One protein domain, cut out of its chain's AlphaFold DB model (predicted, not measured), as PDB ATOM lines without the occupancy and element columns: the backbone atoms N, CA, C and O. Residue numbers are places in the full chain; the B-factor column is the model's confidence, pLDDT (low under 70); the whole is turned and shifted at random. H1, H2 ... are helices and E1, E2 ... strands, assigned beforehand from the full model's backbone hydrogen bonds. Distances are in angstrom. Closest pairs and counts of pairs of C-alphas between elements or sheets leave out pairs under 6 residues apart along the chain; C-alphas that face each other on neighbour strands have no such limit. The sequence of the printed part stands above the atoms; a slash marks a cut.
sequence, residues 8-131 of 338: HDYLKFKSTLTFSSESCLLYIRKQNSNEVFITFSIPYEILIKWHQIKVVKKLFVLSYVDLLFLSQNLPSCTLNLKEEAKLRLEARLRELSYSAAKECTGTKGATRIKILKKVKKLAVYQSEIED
ATOM      1  N   HIS A   8      87.708 201.582 107.402       45.78
ATOM      2  CA  HIS A   8      87.093 202.506 106.457       45.78
ATOM      3  C   HIS A   8      87.731 202.504 105.063       45.78
ATOM      4  O   HIS A   8      87.010 202.625 104.071       45.78
ATOM      5  N   ASP A   9      89.048 202.317 104.947       45.59
ATOM      6  CA  ASP A   9      89.714 202.303 103.639       45.59
ATOM      7  C   ASP A   9      89.499 200.982 102.884       45.59
ATOM      8  O   ASP A   9      89.504 200.964 101.652       45.59
ATOM      9  N   TYR A  10      89.202 199.885 103.593       45.84
ATOM     10  CA  TYR A  10      88.826 198.597 102.989       45.84
ATOM     11  C   TYR A  10      87.357 198.516 102.560       45.84
ATOM     12  O   TYR A  10      87.022 197.706 101.693       45.84
ATOM     13  N   LEU A  11      86.496 199.350 103.145       49.97
ATOM     14  CA  LEU A  11      85.060 199.407 102.860       49.97
ATOM     15  C   LEU A  11      84.690 200.402 101.745       49.97
ATOM     16  O   LEU A  11      83.529 200.474 101.354       49.97
ATOM     17  N   LYS A  12      85.656 201.141 101.175       47.78
ATOM     18  CA  LYS A  12      85.438 201.970  99.976       47.78
ATOM     19  C   LYS A  12      85.231 201.082  98.742       47.78
ATOM     20  O   LYS A  12      86.157 200.789  97.979       47.78
ATOM     21  N   PHE A  13      83.998 200.635  98.526       52.78
ATOM     22  CA  PHE A  13      83.615 199.906  97.318       52.78
ATOM     23  C   PHE A  13      83.423 200.899  96.158       52.78
ATOM     24  O   PHE A  13      82.500 201.702  96.163       52.78
ATOM     25  N   LYS A  14      84.295 200.847  95.137       42.84
ATOM     26  CA  LYS A  14      84.140 201.633  93.891       42.84
ATOM     27  C   LYS A  14      82.951 201.180  93.030       42.84
ATOM     28  O   LYS A  14      82.553 201.894  92.118       42.84
ATOM     29  N   SER A  15      82.420 199.989  93.286       48.50
ATOM     30  CA  SER A  15      81.308 199.386  92.557       48.50
ATOM     31  C   SER A  15      79.996 199.617  93.303       48.50
ATOM     32  O   SER A  15      79.845 199.160  94.436       48.50
ATOM     33  N   THR A  16      79.047 200.288  92.659       53.78
ATOM     34  CA  THR A  16      77.706 200.553  93.182       53.78
ATOM     35  C   THR A  16      76.863 199.277  93.183       53.78
ATOM     36  O   THR A  16      76.737 198.601  92.162       53.78
ATOM     37  N   LEU A  17      76.270 198.943  94.333       57.88
ATOM     38  CA  LEU A  17      75.175 197.977  94.398       57.88
ATOM     39  C   LEU A  17      73.973 198.562  93.653       57.88
ATOM     40  O   LEU A  17      73.580 199.696  93.918       57.88
ATOM     41  N   THR A  18      73.394 197.806  92.720       55.50
ATOM     42  CA  THR A  18      72.199 198.244  91.988       55.50
ATOM     43  C   THR A  18      70.955 197.576  92.559       55.50
ATOM     44  O   THR A  18      70.926 196.359  92.776       55.50
ATOM     45  N   PHE A  19      69.920 198.381  92.772       54.47
ATOM     46  CA  PHE A  19      68.633 197.943  93.297       54.47
ATOM     47  C   PHE A  19      67.658 197.720  92.152       54.47
ATOM     48  O   PHE A  19      67.631 198.482  91.187       54.47
ATOM     49  N   SER A  20      66.864 196.666  92.265       50.75
ATOM     50  CA  SER A  20      65.751 196.405  91.365       50.75
ATOM     51  C   SER A  20      64.562 195.966  92.205       50.75
ATOM     52  O   SER A  20      64.673 195.002  92.968       50.75
ATOM     53  N   SER A  21      63.440 196.670  92.056       50.50
ATOM     54  CA  SER A  21      62.123 196.195  92.492       50.50
ATOM     55  C   SER A  21      61.571 195.129  91.538       50.50
ATOM     56  O   SER A  21      60.661 194.387  91.896       50.50
ATOM     57  N   GLU A  22      62.146 194.991  90.336       46.06
ATOM     58  CA  GLU A  22      61.741 193.967  89.380       46.06
ATOM     59  C   GLU A  22      62.321 192.593  89.728       46.06
ATOM     60  O   GLU A  22      63.521 192.411  89.979       46.06
ATOM     61  N   SER A  23      61.412 191.620  89.736       46.31
ATOM     62  CA  SER A  23      61.597 190.257  90.211       46.31
ATOM     63  C   SER A  23      62.575 189.476  89.339       46.31
ATOM     64  O   SER A  23      62.518 189.488  88.109       46.31
ATOM     65  N   CYS A  24      63.443 188.699  89.975       45.25
ATOM     66  CA  CYS A  24      64.354 187.818  89.259       45.25
ATOM     67  C   CYS A  24      63.671 186.470  89.041       45.25
ATOM     68  O   CYS A  24      63.687 185.628  89.931       45.25
ATOM     69  N   LEU A  25      63.134 186.289  87.829       48.44
ATOM     70  CA  LEU A  25      62.562 185.054  87.270       48.44
ATOM     71  C   LEU A  25      61.089 184.794  87.646       48.44
ATOM     72  O   LEU A  25      60.759 184.308  88.725       48.44
ATOM     73  N   LEU A  26      60.199 185.042  86.677       47.94
ATOM     74  CA  LEU A  26      58.741 184.877  86.777       47.94
ATOM     75  C   LEU A  26      58.286 183.456  87.161       47.94
ATOM     76  O   LEU A  26      57.216 183.301  87.746       47.94
ATOM     77  N   TYR A  27      59.077 182.416  86.874       52.88
ATOM     78  CA  TYR A  27      58.681 181.028  87.148       52.88
ATOM     79  C   TYR A  27      58.768 180.642  88.638       52.88
ATOM     80  O   TYR A  27      58.053 179.742  89.071       52.88
ATOM     81  N   ILE A  28      59.580 181.346  89.440       49.62
ATOM     82  CA  ILE A  28      59.734 181.089  90.885       49.62
ATOM     83  C   ILE A  28      58.539 181.650  91.679       49.62
ATOM     84  O   ILE A  28      58.168 181.108  92.719       49.62
ATOM     85  N   ARG A  29      57.855 182.672  91.139       45.44
ATOM     86  CA  ARG A  29      56.661 183.303  91.734       45.44
ATOM     87  C   ARG A  29      55.486 182.331  91.918       45.44
ATOM     88  O   ARG A  29      54.619 182.585  92.740       45.44
ATOM     89  N   LYS A  30      55.450 181.219  91.173       47.62
ATOM     90  CA  LYS A  30      54.408 180.185  91.307       47.62
ATOM     91  C   LYS A  30      54.674 179.169  92.426       47.62
ATOM     92  O   LYS A  30      53.756 178.440  92.774       47.62
ATOM     93  N   GLN A  31      55.898 179.092  92.962       47.78
ATOM     94  CA  GLN A  31      56.282 178.079  93.960       47.78
ATOM     95  C   GLN A  31      56.459 178.635  95.379       47.78
ATOM     96  O   GLN A  31      56.295 177.881  96.330       47.78
ATOM     97  N   ASN A  32      56.736 179.935  95.536       48.41
ATOM     98  CA  ASN A  32      56.908 180.564  96.845       48.41
ATOM     99  C   ASN A  32      55.814 181.612  97.076       48.41
ATOM    100  O   ASN A  32      55.699 182.574  96.321       48.41
ATOM    101  N   SER A  33      55.044 181.443  98.147       51.91
ATOM    102  CA  SER A  33      53.934 182.307  98.570       51.91
ATOM    103  C   SER A  33      54.348 183.689  99.104       51.91
ATOM    104  O   SER A  33      53.477 184.462  99.488       51.91
ATOM    105  N   ASN A  34      55.644 184.021  99.132       59.84
ATOM    106  CA  ASN A  34      56.150 185.272  99.703       59.84
ATOM    107  C   ASN A  34      56.608 186.248  98.612       59.84
ATOM    108  O   ASN A  34      57.518 185.957  97.833       59.84
ATOM    109  N   GLU A  35      55.992 187.431  98.591       70.75
ATOM    110  CA  GLU A  35      56.343 188.529  97.693       70.75
ATOM    111  C   GLU A  35      57.769 189.042  97.980       70.75
ATOM    112  O   GLU A  35      58.183 189.208  99.132       70.75
ATOM    113  N   VAL A  36      58.567 189.225  96.922       70.44
ATOM    114  CA  VAL A  36      59.940 189.745  97.024       70.44
ATOM    115  C   VAL A  36      59.867 191.251  97.246       70.44
ATOM    116  O   VAL A  36      59.330 191.958  96.402       70.44
ATOM    117  N   PHE A  37      60.444 191.735  98.347       70.69
ATOM    118  CA  PHE A  37      60.457 193.156  98.692       70.69
ATOM    119  C   PHE A  37      61.564 193.902  97.942       70.69
ATOM    120  O   PHE A  37      61.304 194.874  97.239       70.69
ATOM    121  N   ILE A  38      62.813 193.431  98.049       75.56
ATOM    122  CA  ILE A  38      63.983 194.047  97.402       75.56
ATOM    123  C   ILE A  38      64.912 192.954  96.874       75.56
ATOM    124  O   ILE A  38      65.137 191.938  97.535       75.56
ATOM    125  N   THR A  39      65.504 193.177  95.697       78.31
ATOM    126  CA  THR A  39      66.611 192.350  95.198       78.31
ATOM    127  C   THR A  39      67.914 193.145  95.128       78.31
ATOM    128  O   THR A  39      68.027 194.114  94.375       78.31
ATOM    129  N   PHE A  40      68.933 192.693  95.858       78.25
ATOM    130  CA  PHE A  40      70.292 193.227  95.781       78.25
ATOM    131  C   PHE A  40      71.045 192.599  94.616       78.25
ATOM    132  O   PHE A  40      71.197 191.378  94.552       78.25
ATOM    133  N   SER A  41      71.564 193.427  93.713       81.81
ATOM    134  CA  SER A  41      72.490 192.986  92.671       81.81
ATOM    135  C   SER A  41      73.922 193.271  93.123       81.81
ATOM    136  O   SER A  41      74.358 194.419  93.153       81.81
ATOM    137  N   ILE A  42      74.640 192.216  93.503       83.88
ATOM    138  CA  ILE A  42      75.962 192.268  94.126       83.88
ATOM    139  C   ILE A  42      77.030 191.845  93.102       83.88
ATOM    140  O   ILE A  42      77.040 190.686  92.667       83.88
ATOM    141  N   PRO A  43      77.936 192.752  92.695       84.88
ATOM    142  CA  PRO A  43      79.070 192.417  91.839       84.88
ATOM    143  C   PRO A  43      80.022 191.405  92.489       84.88
ATOM    144  O   PRO A  43      80.282 191.457  93.695       84.88
ATOM    145  N   TYR A  44      80.620 190.528  91.678       85.69
ATOM    146  CA  TYR A  44      81.642 189.574  92.132       85.69
ATOM    147  C   TYR A  44      82.841 190.279  92.784       85.69
ATOM    148  O   TYR A  44      83.428 189.737  93.716       85.69
ATOM    149  N   GLU A  45      83.187 191.493  92.342       83.12
ATOM    150  CA  GLU A  45      84.257 192.286  92.956       83.12
ATOM    151  C   GLU A  45      84.022 192.532  94.458       83.12
ATOM    152  O   GLU A  45      84.954 192.409  95.255       83.12
ATOM    153  N   ILE A  46      82.779 192.822  94.855       83.00
ATOM    154  CA  ILE A  46      82.402 193.055  96.255       83.00
ATOM    155  C   ILE A  46      82.428 191.738  97.038       83.00
ATOM    156  O   ILE A  46      83.052 191.663  98.094       83.00
ATOM    157  N   LEU A  47      81.830 190.678  96.485       85.62
ATOM    158  CA  LEU A  47      81.782 189.345  97.103       85.62
ATOM    159  C   LEU A  47      83.183 188.781  97.400       85.62
ATOM    160  O   LEU A  47      83.425 188.212  98.465       85.62
ATOM    161  N   ILE A  48      84.134 188.977  96.482       84.75
ATOM    162  CA  ILE A  48      85.526 188.549  96.669       84.75
ATOM    163  C   ILE A  48      86.196 189.359  97.786       84.75
ATOM    164  O   ILE A  48      86.915 188.785  98.604       84.75
ATOM    165  N   LYS A  49      85.947 190.672  97.858       83.06
ATOM    166  CA  LYS A  49      86.470 191.521  98.942       83.06
ATOM    167  C   LYS A  49      85.894 191.114 100.298       83.06
ATOM    168  O   LYS A  49      86.654 190.998 101.254       83.06
ATOM    169  N   TRP A  50      84.596 190.815 100.387       86.69
ATOM    170  CA  TRP A  50      83.989 190.297 101.618       86.69
ATOM    171  C   TRP A  50      84.603 188.966 102.045       86.69
ATOM    172  O   TRP A  50      84.950 188.798 103.213       86.69
ATOM    173  N   HIS A  51      84.834 188.054 101.095       85.44
ATOM    174  CA  HIS A  51      85.540 186.805 101.372       85.44
ATOM    175  C   HIS A  51      86.964 187.047 101.900       85.44
ATOM    176  O   HIS A  51      87.378 186.417 102.870       85.44
ATOM    177  N   GLN A  52      87.711 187.990 101.316       83.06
ATOM    178  CA  GLN A  52      89.054 188.353 101.785       83.06
ATOM    179  C   GLN A  52      89.035 188.953 103.198       83.06
ATOM    180  O   GLN A  52      89.846 188.564 104.037       83.06
ATOM    181  N   ILE A  53      88.096 189.855 103.493       81.25
ATOM    182  CA  ILE A  53      87.938 190.454 104.827       81.25
ATOM    183  C   ILE A  53      87.646 189.369 105.874       81.25
ATOM    184  O   ILE A  53      88.261 189.340 106.940       81.25
ATOM    185  N   LYS A  54      86.753 188.431 105.557       81.62
ATOM    186  CA  LYS A  54      86.346 187.376 106.490       81.62
ATOM    187  C   LYS A  54      87.380 186.272 106.671       81.62
ATOM    188  O   LYS A  54      87.665 185.885 107.799       81.62
ATOM    189  N   VAL A  55      87.923 185.752 105.575       79.06
ATOM    190  CA  VAL A  55      88.745 184.533 105.587       79.06
ATOM    191  C   VAL A  55      90.231 184.851 105.665       79.06
ATOM    192  O   VAL A  55      90.946 184.231 106.448       79.06
ATOM    193  N   VAL A  56      90.704 185.835 104.897       70.19
ATOM    194  CA  VAL A  56      92.138 186.167 104.833       70.19
ATOM    195  C   VAL A  56      92.535 187.065 106.001       70.19
ATOM    196  O   VAL A  56      93.563 186.836 106.628       70.19
ATOM    197  N   LYS A  57      91.697 188.052 106.336       74.12
ATOM    198  CA  LYS A  57      91.961 188.999 107.430       74.12
ATOM    199  C   LYS A  57      91.368 188.599 108.780       74.12
ATOM    200  O   LYS A  57      91.583 189.310 109.754       74.12
ATOM    201  N   LYS A  58      90.631 187.480 108.843       75.19
ATOM    202  CA  LYS A  58      90.027 186.932 110.073       75.19
ATOM    203  C   LYS A  58      89.203 187.956 110.870       75.19
ATOM    204  O   LYS A  58      89.143 187.905 112.096       75.19
ATOM    205  N   LEU A  59      88.544 188.887 110.180       71.38
ATOM    206  CA  LEU A  59      87.671 189.878 110.809       71.38
ATOM    207  C   LEU A  59      86.305 189.236 111.094       71.38
ATOM    208  O   LEU A  59      85.355 189.327 110.316       71.38
ATOM    209  N   PHE A  60      86.223 188.509 112.208       70.31
ATOM    210  CA  PHE A  60      85.014 187.768 112.581       70.31
ATOM    211  C   PHE A  60      83.887 188.660 113.114       70.31
ATOM    212  O   PHE A  60      82.737 188.242 113.039       70.31
ATOM    213  N   VAL A  61      84.203 189.887 113.537       77.06
ATOM    214  CA  VAL A  61      83.288 190.816 114.225       77.06
ATOM    215  C   VAL A  61      82.057 191.211 113.393       77.06
ATOM    216  O   VAL A  61      80.963 191.247 113.932       77.06
ATOM    217  N   LEU A  62      82.207 191.475 112.091       77.81
ATOM    218  CA  LEU A  62      81.111 191.966 111.233       77.81
ATOM    219  C   LEU A  62      80.471 190.827 110.452       77.81
ATOM    220  O   LEU A  62      81.196 190.198 109.699       77.81
ATOM    221  N   SER A  63      79.174 190.547 110.544       83.69
ATOM    222  CA  SER A  63      78.517 189.529 109.700       83.69
ATOM    223  C   SER A  63      78.571 189.888 108.199       83.69
ATOM    224  O   SER A  63      78.847 191.031 107.828       83.69
ATOM    225  N   TYR A  64      78.352 188.927 107.294       83.31
ATOM    226  CA  TYR A  64      78.195 189.249 105.866       83.31
ATOM    227  C   TYR A  64      76.979 190.156 105.615       83.31
ATOM    228  O   TYR A  64      77.021 190.975 104.698       83.31
ATOM    229  N   VAL A  65      75.926 190.048 106.431       82.88
ATOM    230  CA  VAL A  65      74.781 190.972 106.420       82.88
ATOM    231  C   VAL A  65      75.206 192.393 106.816       82.88
ATOM    232  O   VAL A  65      74.833 193.348 106.137       82.88
ATOM    233  N   ASP A  66      76.064 192.548 107.827       79.44
ATOM    234  CA  ASP A  66      76.608 193.863 108.203       79.44
ATOM    235  C   ASP A  66      77.479 194.438 107.087       79.44
ATOM    236  O   ASP A  66      77.375 195.616 106.760       79.44
ATOM    237  N   LEU A  67      78.300 193.608 106.433       80.06
ATOM    238  CA  LEU A  67      79.089 194.025 105.270       80.06
ATOM    239  C   LEU A  67      78.204 194.460 104.095       80.06
ATOM    240  O   LEU A  67      78.562 195.403 103.386       80.06
ATOM    241  N   LEU A  68      77.052 193.812 103.902       80.00
ATOM    242  CA  LEU A  68      76.059 194.223 102.914       80.00
ATOM    243  C   LEU A  68      75.489 195.606 103.260       80.00
ATOM    244  O   LEU A  68      75.492 196.471 102.386       80.00
ATOM    245  N   PHE A  69      75.065 195.844 104.502       75.44
ATOM    246  CA  PHE A  69      74.526 197.146 104.917       75.44
ATOM    247  C   PHE A  69      75.581 198.259 104.932       75.44
ATOM    248  O   PHE A  69      75.299 199.368 104.496       75.44
ATOM    249  N   LEU A  70      76.819 197.963 105.330       74.19
ATOM    250  CA  LEU A  70      77.933 198.921 105.318       74.19
ATOM    251  C   LEU A  70      78.417 199.262 103.906       74.19
ATOM    252  O   LEU A  70      78.927 200.352 103.668       74.19
ATOM    253  N   SER A  71      78.281 198.333 102.955       69.50
ATOM    254  CA  SER A  71      78.623 198.585 101.549       69.50
ATOM    255  C   SER A  71      77.614 199.483 100.829       69.50
ATOM    256  O   SER A  71      77.851 199.895  99.691       69.50
ATOM    257  N   GLN A  72      76.485 199.774 101.475       62.09
ATOM    258  CA  GLN A  72      75.476 200.673 100.953       62.09
ATOM    259  C   GLN A  72      75.773 202.101 101.411       62.09
ATOM    260  O   GLN A  72      75.672 202.427 102.587       62.09
ATOM    261  N   ASN A  73      76.031 202.994 100.456       54.12
ATOM    262  CA  ASN A  73      75.836 204.431 100.655       54.12
ATOM    263  C   ASN A  73      74.324 204.733 100.641       54.12
ATOM    264  O   ASN A  73      73.849 205.418  99.737       54.12
ATOM    265  N   LEU A  74      73.541 204.139 101.550       52.34
ATOM    266  CA  LEU A  74      72.092 204.340 101.601       52.34
ATOM    267  C   LEU A  74      71.749 205.511 102.531       52.34
ATOM    268  O   LEU A  74      72.042 205.425 103.721       52.34
ATOM    269  N   PRO A  75      71.063 206.562 102.051       42.66
ATOM    270  CA  PRO A  75      70.574 207.624 102.924       42.66
ATOM    271  C   PRO A  75      69.245 207.300 103.631       42.66
ATOM    272  O   PRO A  75      68.783 208.133 104.405       42.66
ATOM    273  N   SER A  76      68.552 206.180 103.340       40.59
ATOM    274  CA  SER A  76      67.114 206.099 103.706       40.59
ATOM    275  C   SER A  76      66.474 204.722 103.962       40.59
ATOM    276  O   SER A  76      65.263 204.681 104.162       40.59
ATOM    277  N   CYS A  77      67.192 203.591 103.992       48.38
ATOM    278  CA  CYS A  77      66.565 202.302 104.354       48.38
ATOM    279  C   CYS A  77      67.464 201.440 105.247       48.38
ATOM    280  O   CYS A  77      68.198 200.577 104.770       48.38
ATOM    281  N   THR A  78      67.356 201.626 106.560       58.12
ATOM    282  CA  THR A  78      67.757 200.611 107.540       58.12
ATOM    283  C   THR A  78      66.666 199.542 107.572       58.12
ATOM    284  O   THR A  78      65.656 199.693 108.255       58.12
ATOM    285  N   LEU A  79      66.810 198.492 106.761       66.88
ATOM    286  CA  LEU A  79      65.864 197.375 106.773       66.88
ATOM    287  C   LEU A  79      65.998 196.632 108.101       66.88
ATOM    288  O   LEU A  79      67.025 195.996 108.348       66.88
ATOM    289  N   ASN A  80      64.963 196.688 108.937       73.69
ATOM    290  CA  ASN A  80      64.924 195.873 110.140       73.69
ATOM    291  C   ASN A  80      64.429 194.475 109.766       73.69
ATOM    292  O   ASN A  80      63.269 194.269 109.412       73.69
ATOM    293  N   LEU A  81      65.366 193.531 109.742       78.12
ATOM    294  CA  LEU A  81      65.127 192.146 109.350       78.12
ATOM    295  C   LEU A  81      64.899 191.286 110.589       78.12
ATOM    296  O   LEU A  81      65.672 191.379 111.547       78.12
ATOM    297  N   LYS A  82      63.928 190.373 110.505       82.12
ATOM    298  CA  LYS A  82      63.736 189.307 111.495       82.12
ATOM    299  C   LYS A  82      65.000 188.450 111.609       82.12
ATOM    300  O   LYS A  82      65.751 188.292 110.641       82.12
ATOM    301  N   GLU A  83      65.224 187.839 112.768       80.88
ATOM    302  CA  GLU A  83      66.426 187.026 113.020       80.88
ATOM    303  C   GLU A  83      66.588 185.859 112.032       80.88
ATOM    304  O   GLU A  83      67.677 185.630 111.506       80.88
ATOM    305  N   GLU A  84      65.493 185.180 111.690       83.31
ATOM    306  CA  GLU A  84      65.484 184.079 110.713       83.31
ATOM    307  C   GLU A  84      65.967 184.532 109.326       83.31
ATOM    308  O   GLU A  84      66.734 183.839 108.648       83.31
ATOM    309  N   ALA A  85      65.572 185.740 108.922       82.44
ATOM    310  CA  ALA A  85      65.986 186.334 107.661       82.44
ATOM    311  C   ALA A  85      67.469 186.705 107.666       82.44
ATOM    312  O   ALA A  85      68.172 186.451 106.683       82.44
ATOM    313  N   LYS A  86      67.967 187.255 108.785       83.25
ATOM    314  CA  LYS A  86      69.397 187.547 108.970       83.25
ATOM    315  C   LYS A  86      70.229 186.275 108.813       83.25
ATOM    316  O   LYS A  86      71.195 186.278 108.054       83.25
ATOM    317  N   LEU A  87      69.819 185.167 109.437       84.62
ATOM    318  CA  LEU A  87      70.513 183.877 109.332       84.62
ATOM    319  C   LEU A  87      70.529 183.328 107.897       84.62
ATOM    320  O   LEU A  87      71.582 182.907 107.406       84.62
ATOM    321  N   ARG A  88      69.390 183.368 107.193       88.44
ATOM    322  CA  ARG A  88      69.300 182.929 105.789       88.44
ATOM    323  C   ARG A  88      70.214 183.751 104.881       88.44
ATOM    324  O   ARG A  88      70.940 183.191 104.054       88.44
ATOM    325  N   LEU A  89      70.156 185.078 105.003       86.06
ATOM    326  CA  LEU A  89      70.960 185.992 104.191       86.06
ATOM    327  C   LEU A  89      72.450 185.814 104.482       86.06
ATOM    328  O   LEU A  89      73.238 185.754 103.540       86.06
ATOM    329  N   GLU A  90      72.826 185.635 105.745       88.44
ATOM    330  CA  GLU A  90      74.205 185.382 106.163       88.44
ATOM    331  C   GLU A  90      74.776 184.114 105.516       88.44
ATOM    332  O   GLU A  90      75.857 184.140 104.918       88.44
ATOM    333  N   ALA A  91      74.033 183.004 105.579       87.38
ATOM    334  CA  ALA A  91      74.432 181.749 104.948       87.38
ATOM    335  C   ALA A  91      74.580 181.914 103.428       87.38
ATOM    336  O   ALA A  91      75.590 181.513 102.841       87.38
ATOM    337  N   ARG A  92      73.616 182.583 102.787       87.44
ATOM    338  CA  ARG A  92      73.623 182.759 101.334       87.44
ATOM    339  C   ARG A  92      74.744 183.676 100.856       87.44
ATOM    340  O   ARG A  92      75.394 183.383  99.854       87.44
ATOM    341  N   LEU A  93      75.000 184.771 101.563       88.56
ATOM    342  CA  LEU A  93      76.097 185.688 101.259       88.56
ATOM    343  C   LEU A  93      77.458 185.018 101.437       88.56
ATOM    344  O   LEU A  93      78.352 185.232 100.613       88.56
ATOM    345  N   ARG A  94      77.606 184.161 102.453       88.31
ATOM    346  CA  ARG A  94      78.813 183.354 102.657       88.31
ATOM    347  C   ARG A  94      79.074 182.421 101.473       88.31
ATOM    348  O   ARG A  94      80.193 182.400 100.962       88.31
ATOM    349  N   GLU A  95      78.056 181.695 101.009       88.50
ATOM    350  CA  GLU A  95      78.157 180.815  99.836       88.50
ATOM    351  C   GLU A  95      78.524 181.586  98.566       88.50
ATOM    352  O   GLU A  95      79.433 181.189  97.832       88.50
ATOM    353  N   LEU A  96      77.846 182.710  98.313       87.62
ATOM    354  CA  LEU A  96      78.103 183.553  97.145       87.62
ATOM    355  C   LEU A  96      79.526 184.121  97.167       87.62
ATOM    356  O   LEU A  96      80.207 184.107  96.141       87.62
ATOM    357  N   SER A  97      79.990 184.563  98.337       87.81
ATOM    358  CA  SER A  97      81.344 185.089  98.536       87.81
ATOM    359  C   SER A  97      82.406 184.012  98.326       87.81
ATOM    360  O   SER A  97      83.387 184.240  97.618       87.81
ATOM    361  N   TYR A  98      82.187 182.808  98.864       88.50
ATOM    362  CA  TYR A  98      83.077 181.668  98.650       88.50
ATOM    363  C   TYR A  98      83.118 181.229  97.181       88.50
ATOM    364  O   TYR A  98      84.200 181.061  96.617       88.50
ATOM    365  N   SER A  99      81.958 181.095  96.531       87.50
ATOM    366  CA  SER A  99      81.867 180.720  95.115       87.50
ATOM    367  C   SER A  99      82.563 181.743  94.219       87.50
ATOM    368  O   SER A  99      83.313 181.362  93.321       87.50
ATOM    369  N   ALA A 100      82.364 183.040  94.478       86.88
ATOM    370  CA  ALA A 100      83.011 184.109  93.727       86.88
ATOM    371  C   ALA A 100      84.535 184.103  93.909       86.88
ATOM    372  O   ALA A 100      85.273 184.266  92.935       86.88
ATOM    373  N   ALA A 101      85.019 183.866  95.133       86.38
ATOM    374  CA  ALA A 101      86.444 183.736  95.409       86.38
ATOM    375  C   ALA A 101      87.052 182.517  94.703       86.38
ATOM    376  O   ALA A 101      88.069 182.667  94.028       86.38
ATOM    377  N   LYS A 102      86.403 181.347  94.791       87.00
ATOM    378  CA  LYS A 102      86.840 180.095  94.155       87.00
ATOM    379  C   LYS A 102      86.871 180.185  92.629       87.00
ATOM    380  O   LYS A 102      87.818 179.711  92.022       87.00
ATOM    381  N   GLU A 103      85.882 180.816  91.997       84.88
ATOM    382  CA  GLU A 103      85.910 181.057  90.542       84.88
ATOM    383  C   GLU A 103      87.063 181.987  90.127       84.88
ATOM    384  O   GLU A 103      87.521 181.952  88.987       84.88
ATOM    385  N   CYS A 104      87.530 182.835  91.043       82.38
ATOM    386  CA  CYS A 104      88.554 183.834  90.778       82.38
ATOM    387  C   CYS A 104      89.978 183.342  91.108       82.38
ATOM    388  O   CYS A 104      90.951 183.992  90.701       82.38
ATOM    389  N   THR A 105      90.143 182.213  91.811       81.69
ATOM    390  CA  THR A 105      91.466 181.649  92.116       81.69
ATOM    391  C   THR A 105      92.146 181.139  90.842       81.69
ATOM    392  O   THR A 105      91.529 180.529  89.977       81.69
ATOM    393  N   GLY A 106      93.435 181.454  90.671       76.44
ATOM    394  CA  GLY A 106      94.226 181.014  89.510       76.44
ATOM    395  C   GLY A 106      93.942 181.734  88.181       76.44
ATOM    396  O   GLY A 106      94.691 181.548  87.225       76.44
ATOM    397  N   THR A 107      92.926 182.602  88.104       81.38
ATOM    398  CA  THR A 107      92.592 183.349  86.877       81.38
ATOM    399  C   THR A 107      93.381 184.663  86.763       81.38
ATOM    400  O   THR A 107      93.484 185.432  87.725       81.38
ATOM    401  N   LYS A 108      93.940 184.948  85.575       79.75
ATOM    402  CA  LYS A 108      94.759 186.142  85.279       79.75
ATOM    403  C   LYS A 108      94.300 186.835  83.988       79.75
ATOM    404  O   LYS A 108      93.763 186.196  83.090       79.75
ATOM    405  N   GLY A 109      94.535 188.144  83.880       81.44
ATOM    406  CA  GLY A 109      94.281 188.914  82.655       81.44
ATOM    407  C   GLY A 109      92.797 189.034  82.281       81.44
ATOM    408  O   GLY A 109      91.940 189.265  83.136       81.44
ATOM    409  N   ALA A 110      92.481 188.893  80.991       80.06
ATOM    410  CA  ALA A 110      91.145 189.147  80.444       80.06
ATOM    411  C   ALA A 110      90.039 188.239  81.020       80.06
ATOM    412  O   ALA A 110      88.894 188.671  81.161       80.06
ATOM    413  N   THR A 111      90.360 186.995  81.388       80.94
ATOM    414  CA  THR A 111      89.400 186.053  81.996       80.94
ATOM    415  C   THR A 111      88.976 186.502  83.390       80.94
ATOM    416  O   THR A 111      87.786 186.489  83.703       80.94
ATOM    417  N   ARG A 112      89.920 187.012  84.192       82.25
ATOM    418  CA  ARG A 112      89.642 187.591  85.513       82.25
ATOM    419  C   ARG A 112      88.711 188.799  85.412       82.25
ATOM    420  O   ARG A 112      87.748 188.893  86.164       82.25
ATOM    421  N   ILE A 113      88.948 189.688  84.445       81.00
ATOM    422  CA  ILE A 113      88.101 190.873  84.218       81.00
ATOM    423  C   ILE A 113      86.664 190.461  83.863       81.00
ATOM    424  O   ILE A 113      85.715 191.061  84.364       81.00
ATOM    425  N   LYS A 114      86.478 189.412  83.047       83.50
ATOM    426  CA  LYS A 114      85.141 188.882  82.724       83.50
ATOM    427  C   LYS A 114      84.417 188.333  83.958       83.50
ATOM    428  O   LYS A 114      83.223 188.567  84.105       83.50
ATOM    429  N   ILE A 115      85.126 187.635  84.848       81.12
ATOM    430  CA  ILE A 115      84.551 187.089  86.089       81.12
ATOM    431  C   ILE A 115      84.174 188.212  87.059       81.12
ATOM    432  O   ILE A 115      83.085 188.184  87.621       81.12
ATOM    433  N   LEU A 116      85.023 189.233  87.208       81.38
ATOM    434  CA  LEU A 116      84.755 190.374  88.092       81.38
ATOM    435  C   LEU A 116      83.523 191.190  87.671       81.38
ATOM    436  O   LEU A 116      82.850 191.751  88.531       81.38
ATOM    437  N   LYS A 117      83.191 191.205  86.372       83.38
ATOM    438  CA  LYS A 117      81.976 191.842  85.838       83.38
ATOM    439  C   LYS A 117      80.686 191.052  86.103       83.38
ATOM    440  O   LYS A 117      79.608 191.575  85.837       83.38
ATOM    441  N   LYS A 118      80.756 189.806  86.595       85.88
ATOM    442  CA  LYS A 118      79.554 189.034  86.945       85.88
ATOM    443  C   LYS A 118      78.843 189.668  88.143       85.88
ATOM    444  O   LYS A 118      79.477 190.179  89.065       85.88
ATOM    445  N   VAL A 119      77.519 189.554  88.160       84.94
ATOM    446  CA  VAL A 119      76.654 190.063  89.230       84.94
ATOM    447  C   VAL A 119      75.759 188.933  89.728       84.94
ATOM    448  O   VAL A 119      75.217 188.164  88.930       84.94
ATOM    449  N   LYS A 120      75.610 188.805  91.049       84.75
ATOM    450  CA  LYS A 120      74.669 187.874  91.686       84.75
ATOM    451  C   LYS A 120      73.515 188.643  92.283       84.75
ATOM    452  O   LYS A 120      73.698 189.729  92.810       84.75
ATOM    453  N   LYS A 121      72.329 188.053  92.202       82.88
ATOM    454  CA  LYS A 121      71.107 188.649  92.719       82.88
ATOM    455  C   LYS A 121      70.696 187.945  94.009       82.88
ATOM    456  O   LYS A 121      70.702 186.714  94.058       82.88
ATOM    457  N   LEU A 122      70.374 188.718  95.038       83.00
ATOM    458  CA  LEU A 122      69.943 188.247  96.351       83.00
ATOM    459  C   LEU A 122      68.605 188.898  96.701       83.00
ATOM    460  O   LEU A 122      68.538 190.115  96.833       83.00
ATOM    461  N   ALA A 123      67.557 188.091  96.841       81.69
ATOM    462  CA  ALA A 123      66.224 188.564  97.197       81.69
ATOM    463  C   ALA A 123      66.021 188.594  98.720       81.69
ATOM    464  O   ALA A 123      66.429 187.662  99.428       81.69
ATOM    465  N   VAL A 124      65.354 189.647  99.189       80.44
ATOM    466  CA  VAL A 124      64.760 189.783 100.523       80.44
ATOM    467  C   VAL A 124      63.249 189.786 100.365       80.44
ATOM    468  O   VAL A 124      62.718 190.490  99.501       80.44
ATOM    469  N   TYR A 125      62.562 188.985 101.169       80.69
ATOM    470  CA  TYR A 125      61.111 188.833 101.090       80.69
ATOM    471  C   TYR A 125      60.396 189.791 102.045       80.69
ATOM    472  O   TYR A 125      60.946 190.195 103.062       80.69
ATOM    473  N   GLN A 126      59.150 190.148 101.746       73.06
ATOM    474  CA  GLN A 126      58.374 191.049 102.605       73.06
ATOM    475  C   GLN A 126      58.093 190.446 103.992       73.06
ATOM    476  O   GLN A 126      58.123 191.145 104.998       73.06
ATOM    477  N   SER A 127      57.893 189.128 104.062       74.94
ATOM    478  CA  SER A 127      57.669 188.384 105.311       74.94
ATOM    479  C   SER A 127      58.876 188.371 106.260       74.94
ATOM    480  O   SER A 127      58.723 188.051 107.442       74.94
ATOM    481  N   GLU A 128      60.059 188.729 105.759       78.12
ATOM    482  CA  GLU A 128      61.334 188.761 106.480       78.12
ATOM    483  C   GLU A 128      61.602 190.092 107.197       78.12
ATOM    484  O   GLU A 128      62.570 190.199 107.951       78.12
ATOM    485  N   ILE A 129      60.755 191.096 106.970       76.19
ATOM    486  CA  ILE A 129      60.876 192.440 107.541       76.19
ATOM    487  C   ILE A 129      60.085 192.498 108.851       76.19
ATOM    488  O   ILE A 129      59.013 191.899 108.974       76.19
ATOM    489  N   GLU A 130      60.630 193.184 109.852       74.00
ATOM    490  CA  GLU A 130      59.913 193.476 111.093       74.00
ATOM    491  C   GLU A 130      58.868 194.570 110.868       74.00
ATOM    492  O   GLU A 130      59.130 195.585 110.222       74.00
ATOM    493  N   ASP A 131      57.671 194.362 111.414       71.19
ATOM    494  CA  ASP A 131      56.602 195.345 111.324       71.19
ATOM    495  C   ASP A 131      56.878 196.524 112.271       71.19
ATOM    496  O   ASP A 131      56.824 196.393 113.493       71.19
TER     497      ASP A 131
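What this domain is: This is residues 8 to 131 of the 338 residues of an uncharacterized protein of Paramuricea clavata (UniProt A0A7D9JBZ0). A narrow three-stranded sheet, E1 E2 E3, has the long helix H3 running alongside its edge strand E3, while H1 crosses H3 near one end of the sheet, and the short H2 meets H3 with its first residue, Tyr 64, farther back along H3 and points away from it. H4 is folded back after H3 beyond that same end of the sheet, and residues 25 to 32, in the loop between E1 and E2, stick out at the other end. The printed part has 124 residues, with three named strands and four named helices in the order E1 E2 H1 H2 H3 H4 E3; the sheet is antiparallel and the class is mixed, helices and strands. The whole is compact, with a radius of gyration of the C-alphas of 15.1 A and spans of 43 by 33 by 25 A.

Where its parts are: In the sheet, E2 is residues 36 to 43, 20.0 A long, E3 is residues 119 to 125, 19.6 A, and E1 is residues 18 to 20, with C-alpha 18 at (72.199, 198.244, 91.988). H3, residues 83 to 104, measures 31.5 A, from C-alpha 83 at (66.426, 187.026, 113.020). H1 is residues 44 to 56, 16.8 A, H2 residues 64 to 70, and H4 residues 110 to 116. C-alpha 125, where E3 ends, is at (61.111, 188.833, 101.090).

How they stand to each other: E2 is the inner strand. It is antiparallel to E3 at 158 degrees, with N 42 and O 120 at 2.7 A, and forms a hairpin with E1 at 154 degrees, with N 41 and O 18 at 3.1 A. H3 is on the sheet, at a height over the sheet of 10.3 A, and runs along the strands, at 7 degrees to E3 on the local plane; it is over E3 alone, but only just, as 10 of its 22 C-alphas fall on E3 and 2 on E2 when dropped onto that plane; H3 and the sheet E1 E2 E3 form two layers, a helix on one face of a sheet. H3 is also the hub, touching three helices. Its residues 93 to 101 touch H1, about perpendicular at 81 degrees, closest at the C-alphas of Leu 47 and Ser 97, 4.5 A. Its residues 86 to 94 touch H2 at 87 degrees, closest at the C-alphas of Tyr 64 and Glu 90, 5.6 A. H3 and H4, a helical hairpin, only just touch, with 3 pairs of C-alphas within 8 A, through residues 103 to 104 of H3; the closest are those of Cys 104 and Arg 112, 6.6 A. H1 only grazes the sheet, with residues 44 to 47. H2 and H4 are apart. In H1, H2, H3 and H4 every O i to N i+4 pair is within hydrogen-bond range.

The domain as a whole: The two C-alphas farthest apart, those of Gly 109 and Asp 131, are 47.8 A apart. The printed part has no cut. The links E1 to E2 and H2 to H3 are long, with 15 and 12 residues. The mean pLDDT of the printed part is 72.4, and residues 8 to 34 and 71 to 79 are under 70.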